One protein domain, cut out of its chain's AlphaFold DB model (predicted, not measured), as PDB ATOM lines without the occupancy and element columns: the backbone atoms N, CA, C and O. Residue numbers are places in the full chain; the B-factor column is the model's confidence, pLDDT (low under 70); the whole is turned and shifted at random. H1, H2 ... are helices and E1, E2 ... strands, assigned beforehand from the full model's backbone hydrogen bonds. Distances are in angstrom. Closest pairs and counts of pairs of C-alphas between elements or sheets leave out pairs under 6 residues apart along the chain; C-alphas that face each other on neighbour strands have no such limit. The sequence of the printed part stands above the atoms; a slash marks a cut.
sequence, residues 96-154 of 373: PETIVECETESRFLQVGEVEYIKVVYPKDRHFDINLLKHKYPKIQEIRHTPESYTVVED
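What this domain is: This is residues 96 to 154 of the 373 residues of the protein "Class II aaRS and biotin synthetase" of Candida tenuis (strain ATCC 10573 / BCRC 21748 / CBS 615 / JCM 9827 / NBRC 10315 / NRRL Y-1498 / VKM Y-70) (UniProt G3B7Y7). A long hairpin, E1 and E2, makes the body of one strongly twisted sheet, with the short strands E3 and E4 on its two edges. The small helix H1, in the link from E2 to E3, only grazes this sheet. The printed part has 59 residues, with one named helix and four named strands in the order E1, E2, H1, E3, E4; the sheet, E3 E1 E2 E4, is mixed. The class is mostly strand, with under half of the residues in named elements. It is only just compact, close to loose, with a radius of gyration of the C-alphas of 12.0 A and spans of 35 by 24 by 16 A.

Where its parts are: Find C-alpha 104 at (45.741, -14.590, 0.260), where E1, residues 104 to 111, begins; it runs 21.3 A. E2, residues 115 to 122, runs 23.4 A. Next come H1, residues 129 to 132, and E3, residues 139 to 141. E4, residues 150 to 153, ends at C-alpha 153, (43.686, -21.978, -5.561).

How they stand to each other: Look first at the hairpin: E1 and E2 are antiparallel at 156 degrees, with N 107 and O 119 3.1 A apart. E4 is parallel to E2 at 25 degrees, with N 118 and O 150 2.8 A apart. E3 is antiparallel to E1 at 126 degrees, with N 110 and O 140 2.8 A apart. E2, H1 and E3 form a split strand-helix-strand unit, two strands running the same way with E1 between them, and its crossover is right-handed. H1 is too short for any O i to N i+4 pair.

The domain as a whole: The C-alphas farthest apart, of Glu 97 and Glu 113, are 35.6 A apart. The printed part has no cut and no long link, and no printed residue is under 70 in pLDDT.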
ATOM      1  N   PRO A  96      38.160 -13.535 -12.834       83.62
ATOM      2  CA  PRO A  96      38.737 -12.213 -13.033       83.62
ATOM      3  C   PRO A  96      38.913 -11.915 -14.527       83.62
ATOM      4  O   PRO A  96      39.109 -12.825 -15.332       83.62
ATOM      5  N   GLU A  97      38.917 -10.635 -14.901       82.50
ATOM      6  CA  GLU A  97      39.436 -10.235 -16.220       82.50
ATOM      7  C   GLU A  97      40.949 -10.422 -16.311       82.50
ATOM      8  O   GLU A  97      41.475 -10.830 -17.342       82.50
ATOM      9  N   THR A  98      41.645 -10.088 -15.226       82.25
ATOM     10  CA  THR A  98      43.096 -10.182 -15.109       82.25
ATOM     11  C   THR A  98      43.452 -10.679 -13.719       82.25
ATOM     12  O   THR A  98      42.830 -10.297 -12.729       82.25
ATOM     13  N   ILE A  99      44.444 -11.561 -13.648       81.88
ATOM     14  CA  ILE A  99      44.985 -12.032 -12.375       81.88
ATOM     15  C   ILE A  99      45.914 -10.945 -11.852       81.88
ATOM     16  O   ILE A  99      46.846 -10.535 -12.548       81.88
ATOM     17  N   VAL A 100      45.637 -10.470 -10.643       79.50
ATOM     18  CA  VAL A 100      46.424  -9.445  -9.958       79.50
ATOM     19  C   VAL A 100      46.999 -10.070  -8.694       79.50
ATOM     20  O   VAL A 100      46.307 -10.816  -8.001       79.50
ATOM     21  N   GLU A 101      48.264  -9.778  -8.391       84.75
ATOM     22  CA  GLU A 101      48.853 -10.175  -7.113       84.75
ATOM     23  C   GLU A 101      48.034  -9.590  -5.956       84.75
ATOM     24  O   GLU A 101      47.759  -8.390  -5.907       84.75
ATOM     25  N   CYS A 102      47.636 -10.451  -5.024       87.19
ATOM     26  CA  CYS A 102      46.820 -10.090  -3.874       87.19
ATOM     27  C   CYS A 102      47.296 -10.829  -2.621       87.19
ATOM     28  O   CYS A 102      47.946 -11.875  -2.697       87.19
ATOM     29  N   GLU A 103      46.967 -10.288  -1.446       95.00
ATOM     30  CA  GLU A 103      47.112 -11.044  -0.203       95.00
ATOM     31  C   GLU A 103      46.119 -12.207  -0.196       95.00
ATOM     32  O   GLU A 103      44.941 -12.031  -0.513       95.00
ATOM     33  N   THR A 104      46.575 -13.388   0.216       96.00
ATOM     34  CA  THR A 104      45.741 -14.590   0.260       96.00
ATOM     35  C   THR A 104      45.466 -15.047   1.688       96.00
ATOM     36  O   THR A 104      46.263 -14.849   2.608       96.00
ATOM     37  N   GLU A 105      44.313 -15.677   1.871       96.44
ATOM     38  CA  GLU A 105      43.966 -16.463   3.049       96.44
ATOM     39  C   GLU A 105      43.824 -17.935   2.634       96.44
ATOM     40  O   GLU A 105      43.690 -18.259   1.450       96.44
ATOM     41  N   SER A 106      43.880 -18.853   3.601       95.69
ATOM     42  CA  SER A 106      43.664 -20.269   3.328       95.69
ATOM     43  C   SER A 106      42.841 -20.973   4.389       95.69
ATOM     44  O   SER A 106      42.987 -20.682   5.576       95.69
ATOM     45  N   ARG A 107      42.058 -21.967   3.965       95.88
ATOM     46  CA  ARG A 107      41.274 -22.852   4.841       95.88
ATOM     47  C   ARG A 107      41.521 -24.314   4.496       95.88
ATOM     48  O   ARG A 107      41.850 -24.636   3.355       95.88
ATOM     49  N   PHE A 108      41.343 -25.196   5.475       96.25
ATOM     50  CA  PHE A 108      41.394 -26.641   5.264       96.25
ATOM     51  C   PHE A 108      39.980 -27.204   5.182       96.25
ATOM     52  O   PHE A 108      39.144 -26.937   6.045       96.25
ATOM     53  N   LEU A 109      39.729 -27.995   4.145       96.19
ATOM     54  CA  LEU A 109      38.447 -28.638   3.894       96.19
ATOM     55  C   LEU A 109      38.675 -30.138   3.716       96.19
ATOM     56  O   LEU A 109      39.672 -30.562   3.130       96.19
ATOM     57  N   GLN A 110      37.736 -30.937   4.204       95.06
ATOM     58  CA  GLN A 110      37.665 -32.362   3.910       95.06
ATOM     59  C   GLN A 110      36.776 -32.564   2.686       95.06
ATOM     60  O   GLN A 110      35.689 -31.988   2.606       95.06
ATOM     61  N   VAL A 111      37.242 -33.377   1.741       93.31
ATOM     62  CA  VAL A 111      36.505 -33.766   0.538       93.31
ATOM     63  C   VAL A 111      36.352 -35.286   0.542       93.31
ATOM     64  O   VAL A 111      37.322 -36.031   0.521       93.31
ATOM     65  N   GLY A 112      35.122 -35.780   0.645       88.56
ATOM     66  CA  GLY A 112      34.887 -37.212   0.844       88.56
ATOM     67  C   GLY A 112      35.292 -37.690   2.244       88.56
ATOM     68  O   GLY A 112      35.125 -36.972   3.225       88.56
ATOM     69  N   GLU A 113      35.757 -38.936   2.351       87.06
ATOM     70  CA  GLU A 113      35.988 -39.576   3.657       87.06
ATOM     71  C   GLU A 113      37.403 -39.354   4.201       87.06
ATOM     72  O   GLU A 113      37.561 -39.152   5.403       87.06
ATOM     73  N   VAL A 114      38.425 -39.356   3.341       88.50
ATOM     74  CA  VAL A 114      39.842 -39.353   3.766       88.50
ATOM     75  C   VAL A 114      40.722 -38.354   3.013       88.50
ATOM     76  O   VAL A 114      41.923 -38.294   3.265       88.50
ATOM     77  N   GLU A 115      40.156 -37.574   2.095       94.31
ATOM     78  CA  GLU A 115      40.913 -36.597   1.314       94.31
ATOM     79  C   GLU A 115      40.720 -35.187   1.873       94.31
ATOM     80  O   GLU A 115      39.641 -34.808   2.336       94.31
ATOM     81  N   TYR A 116      41.786 -34.392   1.810       96.19
ATOM     82  CA  TYR A 116      41.794 -33.028   2.312       96.19
ATOM     83  C   TYR A 116      42.375 -32.068   1.284       96.19
ATOM     84  O   TYR A 116      43.338 -32.377   0.574       96.19
ATOM     85  N   ILE A 117      41.806 -30.868   1.246       96.12
ATOM     86  CA  ILE A 117      42.288 -29.766   0.423       96.12
ATOM     87  C   ILE A 117      42.582 -28.545   1.288       96.12
ATOM     88  O   ILE A 117      41.870 -28.248   2.250       96.12
ATOM     89  N   LYS A 118      43.630 -27.815   0.921       96.81
ATOM     90  CA  LYS A 118      43.890 -26.460   1.388       96.81
ATOM     91  C   LYS A 118      43.444 -25.503   0.294       96.81
ATOM     92  O   LYS A 118      44.087 -25.429  -0.752       96.81
ATOM     93  N   VAL A 119      42.350 -24.793   0.534       96.62
ATOM     94  CA  VAL A 119      41.888 -23.748  -0.380       96.62
ATOM     95  C   VAL A 119      42.654 -22.459  -0.129       96.62
ATOM     96  O   VAL A 119      42.894 -22.124   1.031       96.62
ATOM     97  N   VAL A 120      43.051 -21.760  -1.190       96.25
ATOM     98  CA  VAL A 120      43.768 -20.476  -1.130       96.25
ATOM     99  C   VAL A 120      43.013 -19.458  -1.974       96.25
ATOM    100  O   VAL A 120      42.811 -19.680  -3.164       96.25
ATOM    101  N   TYR A 121      42.593 -18.350  -1.370       95.38
ATOM    102  CA  TYR A 121      41.730 -17.352  -2.008       95.38
ATOM    103  C   TYR A 121      42.119 -15.922  -1.586       95.38
ATOM    104  O   TYR A 121      42.809 -15.764  -0.573       95.38
ATOM    105  N   PRO A 122      41.717 -14.873  -2.333       94.81
ATOM    106  CA  PRO A 122      42.037 -13.490  -1.981       94.81
ATOM    107  C   PRO A 122      41.418 -13.091  -0.636       94.81
ATOM    108  O   PRO A 122      40.232 -13.310  -0.396       94.81
ATOM    109  N   LYS A 123      42.222 -12.505   0.249       95.06
ATOM    110  CA  LYS A 123      41.853 -12.191   1.641       95.06
ATOM    111  C   LYS A 123      40.735 -11.149   1.765       95.06
ATOM    112  O   LYS A 123      40.028 -11.113   2.767       95.06
ATOM    113  N   ASP A 124      40.591 -10.286   0.769       92.88
ATOM    114  CA  ASP A 124      39.558  -9.254   0.673       92.88
ATOM    115  C   ASP A 124      38.229  -9.776   0.107       92.88
ATOM    116  O   ASP A 124      37.240  -9.043   0.069       92.88
ATOM    117  N   ARG A 125      38.177 -11.049  -0.299       92.75
ATOM    118  CA  ARG A 125      37.001 -11.672  -0.903       92.75
ATOM    119  C   ARG A 125      36.310 -12.627   0.062       92.75
ATOM    120  O   ARG A 125      36.921 -13.268   0.913       92.75
ATOM    121  N   HIS A 126      34.994 -12.742  -0.095       93.94
ATOM    122  CA  HIS A 126      34.192 -13.651   0.714       93.94
ATOM    123  C   HIS A 126      34.264 -15.073   0.154       93.94
ATOM    124  O   HIS A 126      33.670 -15.353  -0.887       93.94
ATOM    125  N   PHE A 127      34.982 -15.959   0.842       94.44
ATOM    126  CA  PHE A 127      35.000 -17.387   0.533       94.44
ATOM    127  C   PHE A 127      33.637 -18.031   0.804       94.44
ATOM    128  O   PHE A 127      33.084 -17.869   1.892       94.44
ATOM    129  N   ASP A 128      33.143 -18.810  -0.158       92.75
ATOM    130  CA  ASP A 128      31.924 -19.600  -0.007       92.75
ATOM    131  C   ASP A 128      32.164 -21.053  -0.442       92.75
ATOM    132  O   ASP A 128      32.369 -21.373  -1.617       92.75
ATOM    133  N   ILE A 129      32.090 -21.958   0.536       91.19
ATOM    134  CA  ILE A 129      32.250 -23.402   0.349       91.19
ATOM    135  C   ILE A 129      31.214 -23.993  -0.623       91.19
ATOM    136  O   ILE A 129      31.494 -24.994  -1.287       91.19
ATOM    137  N   ASN A 130      30.030 -23.384  -0.752       88.31
ATOM    138  CA  ASN A 130      28.964 -23.877  -1.621       88.31
ATOM    139  C   ASN A 130      29.341 -23.815  -3.104       88.31
ATOM    140  O   ASN A 130      28.921 -24.679  -3.880       88.31
ATOM    141  N   LEU A 131      30.200 -22.870  -3.493       90.31
ATOM    142  CA  LEU A 131      30.681 -22.731  -4.870       90.31
ATOM    143  C   LEU A 131      31.527 -23.934  -5.307       90.31
ATOM    144  O   LEU A 131      31.561 -24.277  -6.488       90.31
ATOM    145  N   LEU A 132      32.134 -24.649  -4.356       90.75
ATOM    146  CA  LEU A 132      32.945 -25.840  -4.609       90.75
ATOM    147  C   LEU A 132      32.138 -27.144  -4.664       90.75
ATOM    148  O   LEU A 132      32.653 -28.148  -5.162       90.75
ATOM    149  N   LYS A 133      30.872 -27.151  -4.220       86.12
ATOM    150  CA  LYS A 133      30.047 -28.373  -4.130       86.12
ATOM    151  C   LYS A 133      29.816 -29.068  -5.471       86.12
ATOM    152  O   LYS A 133      29.630 -30.279  -5.499       86.12
ATOM    153  N   HIS A 134      29.859 -28.332  -6.585       81.94
ATOM    154  CA  HIS A 134      29.726 -28.924  -7.920       81.94
ATOM    155  C   HIS A 134      30.880 -29.888  -8.247       81.94
ATOM    156  O   HIS A 134      30.669 -30.899  -8.911       81.94
ATOM    157  N   LYS A 135      32.094 -29.587  -7.765       87.00
ATOM    158  CA  LYS A 135      33.293 -30.412  -7.958       87.00
ATOM    159  C   LYS A 135      33.521 -31.373  -6.795       87.00
ATOM    160  O   LYS A 135      33.974 -32.494  -7.006       87.00
ATOM    161  N   TYR A 136      33.184 -30.942  -5.581       90.31
ATOM    162  CA  TYR A 136      33.340 -31.706  -4.348       90.31
ATOM    163  C   TYR A 136      31.994 -31.811  -3.612       90.31
ATOM    164  O   TYR A 136      31.747 -31.059  -2.670       90.31
ATOM    165  N   PRO A 137      31.101 -32.741  -4.002       84.12
ATOM    166  CA  PRO A 137      29.754 -32.823  -3.426       84.12
ATOM    167  C   PRO A 137      29.727 -33.089  -1.915       84.12
ATOM    168  O   PRO A 137      28.837 -32.616  -1.214       84.12
ATOM    169  N   LYS A 138      30.718 -33.833  -1.406       87.50
ATOM    170  CA  LYS A 138      30.901 -34.143   0.022       87.50
ATOM    171  C   LYS A 138      32.023 -33.288   0.615       87.50
ATOM    172  O   LYS A 138      33.056 -33.827   1.004       87.50
ATOM    173  N   ILE A 139      31.850 -31.970   0.609       91.69
ATOM    174  CA  ILE A 139      32.829 -31.020   1.150       91.69
ATOM    175  C   ILE A 139      32.380 -30.475   2.506       91.69
ATOM    176  O   ILE A 139      31.213 -30.122   2.681       91.69
ATOM    177  N   GLN A 140      33.306 -30.389   3.458       92.81
ATOM    178  CA  GLN A 140      33.055 -29.789   4.767       92.81
ATOM    179  C   GLN A 140      34.298 -29.091   5.318       92.81
ATOM    180  O   GLN A 140      35.429 -29.502   5.063       92.81
ATOM    181  N   GLU A 141      34.087 -28.024   6.084       91.94
ATOM    182  CA  GLU A 141      35.173 -27.281   6.721       91.94
ATOM    183  C   GLU A 141      35.690 -28.014   7.963       91.94
ATOM    184  O   GLU A 141      34.913 -28.543   8.763       91.94
ATOM    185  N   ILE A 142      37.012 -28.027   8.139       92.94
ATOM    186  CA  ILE A 142      37.671 -28.635   9.295       92.94
ATOM    187  C   ILE A 142      38.511 -27.606  10.052       92.94
ATOM    188  O   ILE A 142      39.020 -26.642   9.490       92.94
ATOM    189  N   ARG A 143      38.660 -27.818  11.365       91.00
ATOM    190  CA  ARG A 143      39.395 -26.903  12.260       91.00
ATOM    191  C   ARG A 143      40.834 -27.325  12.554       91.00
ATOM    192  O   ARG A 143      41.550 -26.588  13.221       91.00
ATOM    193  N   HIS A 144      41.240 -28.514  12.120       90.81
ATOM    194  CA  HIS A 144      42.590 -29.035  12.317       90.81
ATOM    195  C   HIS A 144      43.371 -28.993  11.003       90.81
ATOM    196  O   HIS A 144      42.781 -28.927   9.927       90.81
ATOM    197  N   THR A 145      44.699 -29.042  11.091       93.06
ATOM    198  CA  THR A 145      45.575 -29.172   9.923       93.06
ATOM    199  C   THR A 145      45.806 -30.655   9.627       93.06
ATOM    200  O   THR A 145      46.346 -31.348  10.491       93.06
ATOM    201  N   PRO A 146      45.410 -31.161   8.447       92.19
ATOM    202  CA  PRO A 146      45.682 -32.538   8.042       92.19
ATOM    203  C   PRO A 146      47.173 -32.778   7.785       92.19
ATOM    204  O   PRO A 146      47.882 -31.874   7.342       92.19
ATOM    205  N   GLU A 147      47.631 -34.013   7.990       91.06
ATOM    206  CA  GLU A 147      49.013 -34.422   7.680       91.06
ATOM    207  C   GLU A 147      49.305 -34.428   6.172       91.06
ATOM    208  O   GLU A 147      50.429 -34.157   5.754       91.06
ATOM    209  N   SER A 148      48.288 -34.712   5.351       93.56
ATOM    210  CA  SER A 148      48.369 -34.725   3.891       93.56
ATOM    211  C   SER A 148      47.179 -33.984   3.296       93.56
ATOM    212  O   SER A 148      46.035 -34.208   3.696       93.56
ATOM    213  N   TYR A 149      47.452 -33.088   2.350       94.88
ATOM    214  CA  TYR A 149      46.443 -32.318   1.633       94.88
ATOM    215  C   TYR A 149      46.961 -31.890   0.259       94.88
ATOM    216  O   TYR A 149      48.168 -31.810   0.025       94.88
ATOM    217  N   THR A 150      46.037 -31.558  -0.639       95.00
ATOM    218  CA  THR A 150      46.354 -30.899  -1.916       95.00
ATOM    219  C   THR A 150      45.970 -29.424  -1.867       95.00
ATOM    220  O   THR A 150      45.058 -29.039  -1.137       95.00
ATOM    221  N   VAL A 151      46.682 -28.568  -2.600       95.56
ATOM    222  CA  VAL A 151      46.376 -27.131  -2.655       95.56
ATOM    223  C   VAL A 151      45.435 -26.862  -3.825       95.56
ATOM    224  O   VAL A 151      45.677 -27.328  -4.936       95.56
ATOM    225  N   VAL A 152      44.367 -26.110  -3.567       94.75
ATOM    226  CA  VAL A 152      43.405 -25.664  -4.578       94.75
ATOM    227  C   VAL A 152      43.289 -24.147  -4.482       94.75
ATOM    228  O   VAL A 152      42.885 -23.614  -3.455       94.75
ATOM    229  N   GLU A 153      43.656 -23.444  -5.542       94.00
ATOM    230  CA  GLU A 153      43.686 -21.978  -5.561       94.00
ATOM    231  C   GLU A 153      42.419 -21.405  -6.208       94.00
ATOM    232  O   GLU A 153      41.814 -22.051  -7.071       94.00
ATOM    233  N   ASP A 154      42.012 -20.198  -5.807       94.06
ATOM    234  CA  ASP A 154      40.946 -19.456  -6.484       94.06
ATOM    235  C   ASP A 154      41.380 -19.048  -7.899       94.06
ATOM    236  O   ASP A 154      42.561 -18.794  -8.156       94.06
TER     237      ASP A 154